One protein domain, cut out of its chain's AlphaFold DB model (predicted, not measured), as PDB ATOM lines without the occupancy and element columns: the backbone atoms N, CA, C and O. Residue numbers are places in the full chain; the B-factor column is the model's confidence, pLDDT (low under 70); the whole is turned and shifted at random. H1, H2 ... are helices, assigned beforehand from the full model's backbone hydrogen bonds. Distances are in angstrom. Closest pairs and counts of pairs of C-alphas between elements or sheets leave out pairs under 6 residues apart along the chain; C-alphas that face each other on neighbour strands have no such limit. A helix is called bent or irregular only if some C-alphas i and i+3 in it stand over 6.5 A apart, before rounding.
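AT A GLANCE: This is residues 2 to 80 of the 81 residues of an uncharacterized protein of termite gut metagenome (UniProt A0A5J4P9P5). A long helix, H1, reaches out like an arm from a small helical body, its residues 2 to 15 sticking out alone; in the body, H2 is the long piece, with H3 packed on residues 48 to 52 of it and H4 on residues 36 to 41. The far end of H1, residues 20 to 24, packs on H3 and comes near H2 at Arg 45. The printed part has 79 residues with four named helices, in the order H1, H2, H3, H4, and no named strand, and the class is all helix. It is loose, with a radius of gyration of the C-alphas of 14.5 A, and elongated, spanning 48 by 28 by 18 A, with the arm of H1 making much of the length.

HOW THE PARTS SIT: H1, residues 2 to 24, has a kink of 32 degrees near residue 17; it is neither bent nor irregular, but only just: C-alphas 16 and 19 are 6.3 A apart. H2, residues 35 to 54, is close to H1 but not clearly touching, about perpendicular at 73 degrees; their closest C-alphas, of Lys 21 and Arg 45, are 7.5 A apart. H3, residues 59 to 68, touches H1 at the residues 20 to 24 alone, the closest C-alphas being those of Ile 24 and Thr 63 at 6.6 A; the two run the same way at a shallow tilt of 33 degrees, only just short of steep. H2 touches H3 with residues 48 to 52 alone, opposite ways at a steep tilt of 46 degrees, the closest C-alphas being those of Leu 52 and Ala 62 at 6.4 A. H4, residues 71 to 80, touches residues 36 to 41 of H2 alone, opposite ways at a steep tilt of 46 degrees, the closest C-alphas being those of Ala 37 and Leu 78 at 5.0 A. H3 and H4 meet only through their link, and H1 and H4 are apart. In H2, H3 and H4 every O i to N i+4 pair is within hydrogen-bond range; in H1, 17 of 19 are.

IN THESE COORDINATES: H1 begins at C-alpha 2, (244.039, 50.366, 150.383), and is 31.5 A long from first to last C-alpha. H2 is 29.0 A long and begins at C-alpha 35, (223.492, 37.215, 179.670). H3 and H4 are each 14.0 A long, and H4 ends at C-alpha 80, (217.146, 27.365, 182.296).

THE WHOLE: The two C-alphas farthest apart, of Gly 2 and Glu 73, are 48.0 A apart. Residues 2 to 15, which belong to H1, stand free, and so do residues 68 to 73, of which 71 to 73 belong to H4; the body without them spans 33 by 19 by 16 A. The printed part has no cut. The links H2 to H3 and H3 to H4 are tight, H1 to H2 is short, and no link is long. The mean pLDDT of the printed part is 76.8, and residues 59 to 60, 62 to 63 and 65 to 80 are under 70.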
ATOM      1  N   GLY A   2     244.544  51.397 149.452       72.38
ATOM      2  CA  GLY A   2     244.039  50.366 150.383       72.38
ATOM      3  C   GLY A   2     242.883  50.790 151.303       72.38
ATOM      4  O   GLY A   2     241.985  49.993 151.554       72.38
ATOM      5  N   PHE A   3     242.849  52.050 151.749       77.44
ATOM      6  CA  PHE A   3     241.856  52.531 152.721       77.44
ATOM      7  C   PHE A   3     240.408  52.476 152.198       77.44
ATOM      8  O   PHE A   3     239.530  51.911 152.844       77.44
ATOM      9  N   VAL A   4     240.167  52.976 150.981       85.75
ATOM     10  CA  VAL A   4     238.834  52.951 150.348       85.75
ATOM     11  C   VAL A   4     238.367  51.516 150.091       85.75
ATOM     12  O   VAL A   4     237.193  51.203 150.280       85.75
ATOM     13  N   SER A   5     239.280  50.625 149.701       86.75
ATOM     14  CA  SER A   5     238.954  49.211 149.495       86.75
ATOM     15  C   SER A   5     238.581  48.515 150.809       86.75
ATOM     16  O   SER A   5     237.635  47.731 150.833       86.75
ATOM     17  N   GLY A   6     239.267  48.848 151.908       88.69
ATOM     18  CA  GLY A   6     238.937  48.366 153.250       88.69
ATOM     19  C   GLY A   6     237.555  48.823 153.719       88.69
ATOM     20  O   GLY A   6     236.759  47.996 154.157       88.69
ATOM     21  N   ILE A   7     237.223  50.107 153.532       89.81
ATOM     22  CA  ILE A   7     235.892  50.652 153.857       89.81
ATOM     23  C   ILE A   7     234.797  49.908 153.085       89.81
ATOM     24  O   ILE A   7     233.798  49.490 153.667       89.81
ATOM     25  N   ARG A   8     234.986  49.689 151.778       89.12
ATOM     26  CA  ARG A   8     234.013  48.950 150.954       89.12
ATOM     27  C   ARG A   8     233.870  47.493 151.396       89.12
ATOM     28  O   ARG A   8     232.755  46.976 151.402       89.12
ATOM     29  N   GLY A   9     234.971  46.844 151.776       89.12
ATOM     30  CA  GLY A   9     234.961  45.481 152.309       89.12
ATOM     31  C   GLY A   9     234.201  45.374 153.631       89.12
ATOM     32  O   GLY A   9     233.379  44.476 153.792       89.12
ATOM     33  N   HIS A  10     234.408  46.327 154.540       85.88
ATOM     34  CA  HIS A  10     233.688  46.389 155.809       85.88
ATOM     35  C   HIS A  10     232.175  46.558 155.596       85.88
ATOM     36  O   HIS A  10     231.401  45.725 156.061       85.88
ATOM     37  N   TRP A  11     231.751  47.533 154.784       89.69
ATOM     38  CA  TRP A  11     230.331  47.737 154.461       89.69
ATOM     39  C   TRP A  11     229.683  46.543 153.758       89.69
ATOM     40  O   TRP A  11     228.487  46.297 153.910       89.69
ATOM     41  N   TYR A  12     230.449  45.787 152.971       85.81
ATOM     42  CA  TYR A  12     229.945  44.569 152.347       85.81
ATOM     43  C   TYR A  12     229.624  43.479 153.382       85.81
ATOM     44  O   TYR A  12     228.614  42.787 153.245       85.81
ATOM     45  N   ILE A  13     230.455  43.341 154.418       82.25
ATOM     46  CA  ILE A  13     230.213  42.407 155.525       82.25
ATOM     47  C   ILE A  13     229.021  42.886 156.355       82.25
ATOM     48  O   ILE A  13     228.107  42.097 156.591       82.25
ATOM     49  N   GLU A  14     228.981  44.173 156.700       85.50
ATOM     50  CA  GLU A  14     227.896  44.793 157.469       85.50
ATOM     51  C   GLU A  14     226.529  44.569 156.808       85.50
ATOM     52  O   GLU A  14     225.594  44.042 157.410       85.50
ATOM     53  N   ASN A  15     226.438  44.845 155.505       83.50
ATOM     54  CA  ASN A  15     225.193  44.685 154.759       83.50
ATOM     55  C   ASN A  15     224.747  43.225 154.611       83.50
ATOM     56  O   ASN A  15     223.551  42.959 154.511       83.50
ATOM     57  N   LYS A  16     225.675  42.260 154.544       78.81
ATOM     58  CA  LYS A  16     225.310  40.847 154.346       78.81
ATOM     59  C   LYS A  16     225.066  40.095 155.649       78.81
ATOM     60  O   LYS A  16     224.203  39.217 155.676       78.81
ATOM     61  N   LEU A  17     225.825  40.407 156.694       82.31
ATOM     62  CA  LEU A  17     225.778  39.712 157.975       82.31
ATOM     63  C   LEU A  17     224.940  40.478 159.000       82.31
ATOM     64  O   LEU A  17     223.936  39.941 159.464       82.31
ATOM     65  N   HIS A  18     225.333  41.713 159.317       79.62
ATOM     66  CA  HIS A  18     224.747  42.491 160.410       79.62
ATOM     67  C   HIS A  18     223.303  42.877 160.114       79.62
ATOM     68  O   HIS A  18     222.416  42.457 160.845       79.62
ATOM     69  N   TYR A  19     223.014  43.461 158.947       82.44
ATOM     70  CA  TYR A  19     221.626  43.772 158.565       82.44
ATOM     71  C   TYR A  19     220.684  42.554 158.661       82.44
ATOM     72  O   TYR A  19     219.535  42.654 159.102       82.44
ATOM     73  N   THR A  20     221.173  41.373 158.273       80.38
ATOM     74  CA  THR A  20     220.400  40.130 158.367       80.38
ATOM     75  C   THR A  20     220.115  39.743 159.819       80.38
ATOM     76  O   THR A  20     218.998  39.344 160.139       80.38
ATOM     77  N   LYS A  21     221.097  39.853 160.709       80.38
ATOM     78  CA  LYS A  21     220.925  39.524 162.128       80.38
ATOM     79  C   LYS A  21     220.069  40.568 162.853       80.38
ATOM     80  O   LYS A  21     219.051  40.225 163.461       80.38
ATOM     81  N   ASP A  22     220.401  41.835 162.663       81.94
ATOM     82  CA  ASP A  22     219.828  42.976 163.372       81.94
ATOM     83  C   ASP A  22     218.363  43.195 162.978       81.94
ATOM     84  O   ASP A  22     217.463  43.214 163.825       81.94
ATOM     85  N   VAL A  23     218.087  43.243 161.669       79.75
ATOM     86  CA  VAL A  23     216.752  43.557 161.142       79.75
ATOM     87  C   VAL A  23     215.934  42.295 160.893       79.75
ATOM     88  O   VAL A  23     214.790  42.192 161.346       79.75
ATOM     89  N   ILE A  24     216.498  41.326 160.167       77.50
ATOM     90  CA  ILE A  24     215.734  40.174 159.667       77.50
ATOM     91  C   ILE A  24     215.564  39.102 160.756       77.50
ATOM     92  O   ILE A  24     214.467  38.569 160.902       77.50
ATOM     93  N   MET A  25     216.582  38.835 161.581       76.12
ATOM     94  CA  MET A  25     216.464  37.989 162.786       76.12
ATOM     95  C   MET A  25     216.064  38.775 164.046       76.12
ATOM     96  O   MET A  25     215.929  38.186 165.124       76.12
ATOM     97  N   ARG A  26     215.789  40.079 163.888       78.25
ATOM     98  CA  ARG A  26     215.221  40.977 164.902       78.25
ATOM     99  C   ARG A  26     216.074  41.077 166.167       78.25
ATOM    100  O   ARG A  26     215.511  41.256 167.246       78.25
ATOM    101  N   GLU A  27     217.394  40.953 166.041       80.19
ATOM    102  CA  GLU A  27     218.319  41.023 167.171       80.19
ATOM    103  C   GLU A  27     218.168  42.337 167.948       80.19
ATOM    104  O   GLU A  27     217.914  42.282 169.151       80.19
ATOM    105  N   ASP A  28     218.108  43.476 167.251       80.75
ATOM    106  CA  ASP A  28     217.880  44.803 167.852       80.75
ATOM    107  C   ASP A  28     216.549  44.916 168.603       80.75
ATOM    108  O   ASP A  28     216.407  45.668 169.566       80.75
ATOM    109  N   LYS A  29     215.530  44.175 168.155       79.50
ATOM    110  CA  LYS A  29     214.201  44.183 168.784       79.50
ATOM    111  C   LYS A  29     214.103  43.205 169.953       79.50
ATOM    112  O   LYS A  29     213.136  43.277 170.711       79.50
ATOM    113  N   THR A  30     215.047  42.277 170.097       74.75
ATOM    114  CA  THR A  30     215.089  41.343 171.227       74.75
ATOM    115  C   THR A  30     215.877  41.930 172.386       74.75
ATOM    116  O   THR A  30     217.099  41.978 172.364       74.75
ATOM    117  N   SER A  31     215.175  42.295 173.455       70.69
ATOM    118  CA  SER A  31     215.800  42.664 174.725       70.69
ATOM    119  C   SER A  31     215.892  41.443 175.646       70.69
ATOM    120  O   SER A  31     214.997  41.205 176.461       70.69
ATOM    121  N   THR A  32     216.981  40.678 175.552       73.19
ATOM    122  CA  THR A  32     217.261  39.572 176.481       73.19
ATOM    123  C   THR A  32     218.019  40.100 177.697       73.19
ATOM    124  O   THR A  32     219.158  40.538 177.582       73.19
ATOM    125  N   LYS A  33     217.389  40.077 178.878       76.38
ATOM    126  CA  LYS A  33     217.994  40.590 180.126       76.38
ATOM    127  C   LYS A  33     219.018  39.631 180.744       76.38
ATOM    128  O   LYS A  33     219.870  40.060 181.516       76.38
ATOM    129  N   ASP A  34     218.923  38.347 180.411       82.06
ATOM    130  CA  ASP A  34     219.838  37.311 180.880       82.06
ATOM    131  C   ASP A  34     221.029  37.162 179.917       82.06
ATOM    132  O   ASP A  34     220.858  36.922 178.719       82.06
ATOM    133  N   LYS A  35     222.249  37.294 180.451       80.75
ATOM    134  CA  LYS A  35     223.492  37.215 179.670       80.75
ATOM    135  C   LYS A  35     223.722  35.833 179.051       80.75
ATOM    136  O   LYS A  35     224.226  35.762 177.933       80.75
ATOM    137  N   LYS A  36     223.361  34.748 179.742       80.25
ATOM    138  CA  LYS A  36     223.505  33.381 179.221       80.25
ATOM    139  C   LYS A  36     222.504  33.126 178.108       80.25
ATOM    140  O   LYS A  36     222.880  32.645 177.041       80.25
ATOM    141  N   ALA A  37     221.255  33.538 178.314       79.56
ATOM    142  CA  ALA A  37     220.235  33.432 177.280       79.56
ATOM    143  C   ALA A  37     220.610  34.256 176.033       79.56
ATOM    144  O   ALA A  37     220.415  33.788 174.914       79.56
ATOM    145  N   ALA A  38     221.205  35.444 176.205       81.56
ATOM    146  CA  ALA A  38     221.700  36.265 175.097       81.56
ATOM    147  C   ALA A  38     222.848  35.584 174.326       81.56
ATOM    148  O   ALA A  38     222.820  35.535 173.094       81.56
ATOM    149  N   ALA A  39     223.824  35.005 175.035       83.44
ATOM    150  CA  ALA A  39     224.932  34.274 174.420       83.44
ATOM    151  C   ALA A  39     224.443  33.042 173.643       83.44
ATOM    152  O   ALA A  39     224.806  32.848 172.483       83.44
ATOM    153  N   ASN A  40     223.552  32.251 174.243       84.00
ATOM    154  CA  ASN A  40     222.998  31.073 173.587       84.00
ATOM    155  C   ASN A  40     222.167  31.450 172.353       84.00
ATOM    156  O   ASN A  40     222.278  30.811 171.310       84.00
ATOM    157  N   LEU A  41     221.363  32.514 172.436       81.19
ATOM    158  CA  LEU A  41     220.573  33.005 171.308       81.19
ATOM    159  C   LEU A  41     221.462  33.475 170.146       81.19
ATOM    160  O   LEU A  41     221.156  33.191 168.989       81.19
ATOM    161  N   THR A  42     222.580  34.137 170.455       83.06
ATOM    162  CA  THR A  42     223.597  34.533 169.466       83.06
ATOM    163  C   THR A  42     224.177  33.305 168.764       83.06
ATOM    164  O   THR A  42     224.196  33.246 167.534       83.06
ATOM    165  N   LEU A  43     224.547  32.273 169.532       84.19
ATOM    166  CA  LEU A  43     225.067  31.014 168.997       84.19
ATOM    167  C   LEU A  43     224.062  30.331 168.053       84.19
ATOM    168  O   LEU A  43     224.427  29.871 166.971       84.19
ATOM    169  N   PHE A  44     222.782  30.294 168.432       80.94
ATOM    170  CA  PHE A  44     221.728  29.731 167.589       80.94
ATOM    171  C   PHE A  44     221.568  30.498 166.276       80.94
ATOM    172  O   PHE A  44     221.502  29.873 165.218       80.94
ATOM    173  N   ARG A  45     221.560  31.836 166.320       82.44
ATOM    174  CA  ARG A  45     221.496  32.672 165.111       82.44
ATOM    175  C   ARG A  45     222.665  32.395 164.171       82.44
ATOM    176  O   ARG A  45     222.444  32.251 162.969       82.44
ATOM    177  N   ASP A  46     223.873  32.248 164.708       83.38
ATOM    178  CA  ASP A  46     225.071  31.924 163.927       83.38
ATOM    179  C   ASP A  46     224.988  30.549 163.263       83.38
ATOM    180  O   ASP A  46     225.249  30.417 162.063       83.38
ATOM    181  N   ILE A  47     224.577  29.524 164.014       82.50
ATOM    182  CA  ILE A  47     224.392  28.165 163.489       82.50
ATOM    183  C   ILE A  47     223.341  28.167 162.379       82.50
ATOM    184  O   ILE A  47     223.593  27.657 161.285       82.50
ATOM    185  N   THR A  48     222.179  28.773 162.632       80.12
ATOM    186  CA  THR A  48     221.106  28.891 161.647       80.12
ATOM    187  C   THR A  48     221.623  29.591 160.394       80.12
ATOM    188  O   THR A  48     221.552  29.009 159.309       80.12
ATOM    189  N   PHE A  49     222.217  30.781 160.526       80.06
ATOM    190  CA  PHE A  49     222.750  31.561 159.405       80.06
ATOM    191  C   PHE A  49     223.749  30.764 158.553       80.06
ATOM    192  O   PHE A  49     223.638  30.741 157.323       80.06
ATOM    193  N   ASN A  50     224.679  30.050 159.190       81.69
ATOM    194  CA  ASN A  50     225.665  29.224 158.493       81.69
ATOM    195  C   ASN A  50     225.024  28.050 157.738       81.69
ATOM    196  O   ASN A  50     225.345  27.834 156.570       81.69
ATOM    197  N   ILE A  51     224.073  27.331 158.346       79.19
ATOM    198  CA  ILE A  51     223.346  26.235 157.677       79.19
ATOM    199  C   ILE A  51     222.621  26.743 156.427       79.19
ATOM    200  O   ILE A  51     222.620  26.092 155.380       79.19
ATOM    201  N   LEU A  52     222.001  27.914 156.521       74.56
ATOM    202  CA  LEU A  52     221.218  28.498 155.434       74.56
ATOM    203  C   LEU A  52     222.090  28.929 154.263       74.56
ATOM    204  O   LEU A  52     221.732  28.673 153.109       74.56
ATOM    205  N   LYS A  53     223.248  29.523 154.565       75.69
ATOM    206  CA  LYS A  53     224.259  29.882 153.572       75.69
ATOM    207  C   LYS A  53     224.749  28.642 152.821       75.69
ATOM    208  O   LYS A  53     224.807  28.662 151.597       75.69
ATOM    209  N   THR A  54     224.996  27.541 153.533       78.75
ATOM    210  CA  THR A  54     225.404  26.258 152.934       78.75
ATOM    211  C   THR A  54     224.314  25.638 152.058       78.75
ATOM    212  O   THR A  54     224.612  25.036 151.033       78.75
ATOM    213  N   LYS A  55     223.034  25.806 152.414       77.94
ATOM    214  CA  LYS A  55     221.899  25.286 151.629       77.94
ATOM    215  C   LYS A  55     221.447  26.210 150.489       77.94
ATOM    216  O   LYS A  55     220.442  25.912 149.844       77.94
ATOM    217  N   ASN A  56     222.147  27.326 150.261       73.50
ATOM    218  CA  ASN A  56     221.794  28.364 149.287       73.50
ATOM    219  C   ASN A  56     220.327  28.838 149.419       73.50
ATOM    220  O   ASN A  56     219.650  29.143 148.435       73.50
ATOM    221  N   LYS A  57     219.799  28.838 150.652       73.31
ATOM    222  CA  LYS A  57     218.418  29.238 150.951       73.31
ATOM    223  C   LYS A  57     218.351  30.740 151.200       73.31
ATOM    224  O   LYS A  57     219.294  31.343 151.706       73.31
ATOM    225  N   SER A  58     217.218  31.346 150.849       71.25
ATOM    226  CA  SER A  58     217.028  32.781 151.046       71.25
ATOM    227  C   SER A  58     216.962  33.136 152.534       71.25
ATOM    228  O   SER A  58     216.451  32.380 153.360       71.25
ATOM    229  N   ILE A  59     217.423  34.341 152.864       68.31
ATOM    230  CA  ILE A  59     217.339  34.922 154.213       68.31
ATOM    231  C   ILE A  59     215.876  35.062 154.684       68.31
ATOM    232  O   ILE A  59     215.582  35.058 155.874       68.31
ATOM    233  N   LYS A  60     214.916  35.125 153.758       68.44
ATOM    234  CA  LYS A  60     213.494  35.105 154.109       68.44
ATOM    235  C   LYS A  60     213.064  33.730 154.634       68.44
ATOM    236  O   LYS A  60     212.465  33.648 155.701       68.44
ATOM    237  N   TYR A  61     213.430  32.662 153.919       71.38
ATOM    238  CA  TYR A  61     213.158  31.277 154.325       71.38
ATOM    239  C   TYR A  61     213.793  30.954 155.684       71.38
ATOM    240  O   TYR A  61     213.187  30.314 156.535       71.38
ATOM    241  N   ALA A  62     215.005  31.460 155.898       66.81
ATOM    242  CA  ALA A  62     215.731  31.397 157.155       66.81
ATOM    243  C   ALA A  62     214.957  31.956 158.348       66.81
ATOM    244  O   ALA A  62     214.767  31.272 159.350       66.81
ATOM    245  N   THR A  63     214.525  33.209 158.227       65.94
ATOM    246  CA  THR A  63     213.816  33.919 159.287       65.94
ATOM    247  C   THR A  63     212.463  33.310 159.561       65.94
ATOM    248  O   THR A  63     212.077  33.196 160.717       65.94
ATOM    249  N   GLU A  64     211.761  32.879 158.519       70.31
ATOM    250  CA  GLU A  64     210.491  32.183 158.664       70.31
ATOM    251  C   GLU A  64     210.676  30.857 159.406       70.31
ATOM    252  O   GLU A  64     209.930  30.558 160.330       70.31
ATOM    253  N   HIS A  65     211.722  30.092 159.089       68.62
ATOM    254  CA  HIS A  65     211.999  28.838 159.783       68.62
ATOM    255  C   HIS A  65     212.465  29.053 161.233       68.62
ATOM    256  O   HIS A  65     212.002  28.353 162.130       68.62
ATOM    257  N   PHE A  66     213.311  30.057 161.487       68.62
ATOM    258  CA  PHE A  66     213.728  30.449 162.836       68.62
ATOM    259  C   PHE A  66     212.537  30.923 163.684       68.62
ATOM    260  O   PHE A  66     212.380  30.489 164.820       68.62
ATOM    261  N   ALA A  67     211.658  31.754 163.116       66.81
ATOM    262  CA  ALA A  67     210.458  32.249 163.787       66.81
ATOM    263  C   ALA A  67     209.403  31.154 164.027       66.81
ATOM    264  O   ALA A  67     208.695  31.209 165.028       66.81
ATOM    265  N   ASN A  68     209.315  30.165 163.129       66.00
ATOM    266  CA  ASN A  68     208.409  29.016 163.240       66.00
ATOM    267  C   ASN A  68     208.994  27.846 164.047       66.00
ATOM    268  O   ASN A  68     208.298  26.862 164.294       66.00
ATOM    269  N   THR A  69     210.257  27.929 164.469       66.94
ATOM    270  CA  THR A  69     210.793  27.014 165.482       66.94
ATOM    271  C   THR A  69     210.071  27.308 166.799       66.94
ATOM    272  O   THR A  69     209.701  28.457 167.029       66.94
ATOM    273  N   ASN A  70     209.827  26.303 167.655       66.06
ATOM    274  CA  ASN A  70     209.074  26.469 168.908       66.06
ATOM    275  C   ASN A  70     209.793  27.427 169.880       66.06
ATOM    276  O   ASN A  70     210.501  27.024 170.801       66.06
ATOM    277  N   LEU A  71     209.616  28.725 169.645       63.09
ATOM    278  CA  LEU A  71     210.394  29.811 170.229       63.09
ATOM    279  C   LEU A  71     210.170  29.901 171.738       63.09
ATOM    280  O   LEU A  71     211.076  30.273 172.473       63.09
ATOM    281  N   LYS A  72     208.985  29.495 172.211       60.03
ATOM    282  CA  LYS A  72     208.664  29.405 173.642       60.03
ATOM    283  C   LYS A  72     209.475  28.324 174.345       60.03
ATOM    284  O   LYS A  72     210.009  28.570 175.422       60.03
ATOM    285  N   GLU A  73     209.563  27.143 173.750       67.00
ATOM    286  CA  GLU A  73     210.291  26.010 174.321       67.00
ATOM    287  C   GLU A  73     211.803  26.233 174.247       67.00
ATOM    288  O   GLU A  73     212.506  26.011 175.231       67.00
ATOM    289  N   LEU A  74     212.280  26.799 173.131       66.50
ATOM    290  CA  LEU A  74     213.666  27.223 172.973       66.50
ATOM    291  C   LEU A  74     214.034  28.286 174.013       66.50
ATOM    292  O   LEU A  74     214.997  28.101 174.747       66.50
ATOM    293  N   CYS A  75     213.246  29.360 174.145       64.94
ATOM    294  CA  CYS A  75     213.474  30.374 175.173       64.94
ATOM    295  C   CYS A  75     213.483  29.758 176.576       64.94
ATOM    296  O   CYS A  75     214.405  30.038 177.331       64.94
ATOM    297  N   ASN A  76     212.528  28.889 176.919       67.31
ATOM    298  CA  ASN A  76     212.518  28.212 178.219       67.31
ATOM    299  C   ASN A  76     213.786  27.381 178.468       67.31
ATOM    300  O   ASN A  76     214.292  27.383 179.584       67.31
ATOM    301  N   LEU A  77     214.317  26.701 177.449       67.25
ATOM    302  CA  LEU A  77     215.598  25.992 177.527       67.25
ATOM    303  C   LEU A  77     216.771  26.955 177.746       67.25
ATOM    304  O   LEU A  77     217.599  26.708 178.616       67.25
ATOM    305  N   LEU A  78     216.802  28.070 177.009       65.56
ATOM    306  CA  LEU A  78     217.851  29.089 177.108       65.56
ATOM    307  C   LEU A  78     217.869  29.821 178.453       65.56
ATOM    308  O   LEU A  78     218.942  30.175 178.929       65.56
ATOM    309  N   TYR A  79     216.700  30.063 179.047       64.25
ATOM    310  CA  TYR A  79     216.566  30.681 180.369       64.25
ATOM    311  C   TYR A  79     216.874  29.712 181.522       64.25
ATOM    312  O   TYR A  79     217.049  30.155 182.654       64.25
ATOM    313  N   ARG A  80     216.915  28.396 181.268       63.88
ATOM    314  CA  ARG A  80     217.146  27.365 182.296       63.88
ATOM    315  C   ARG A  80     218.623  26.959 182.436       63.88
ATOM    316  O   ARG A  80     218.961  26.284 183.406       63.88
TER     317      ARG A  80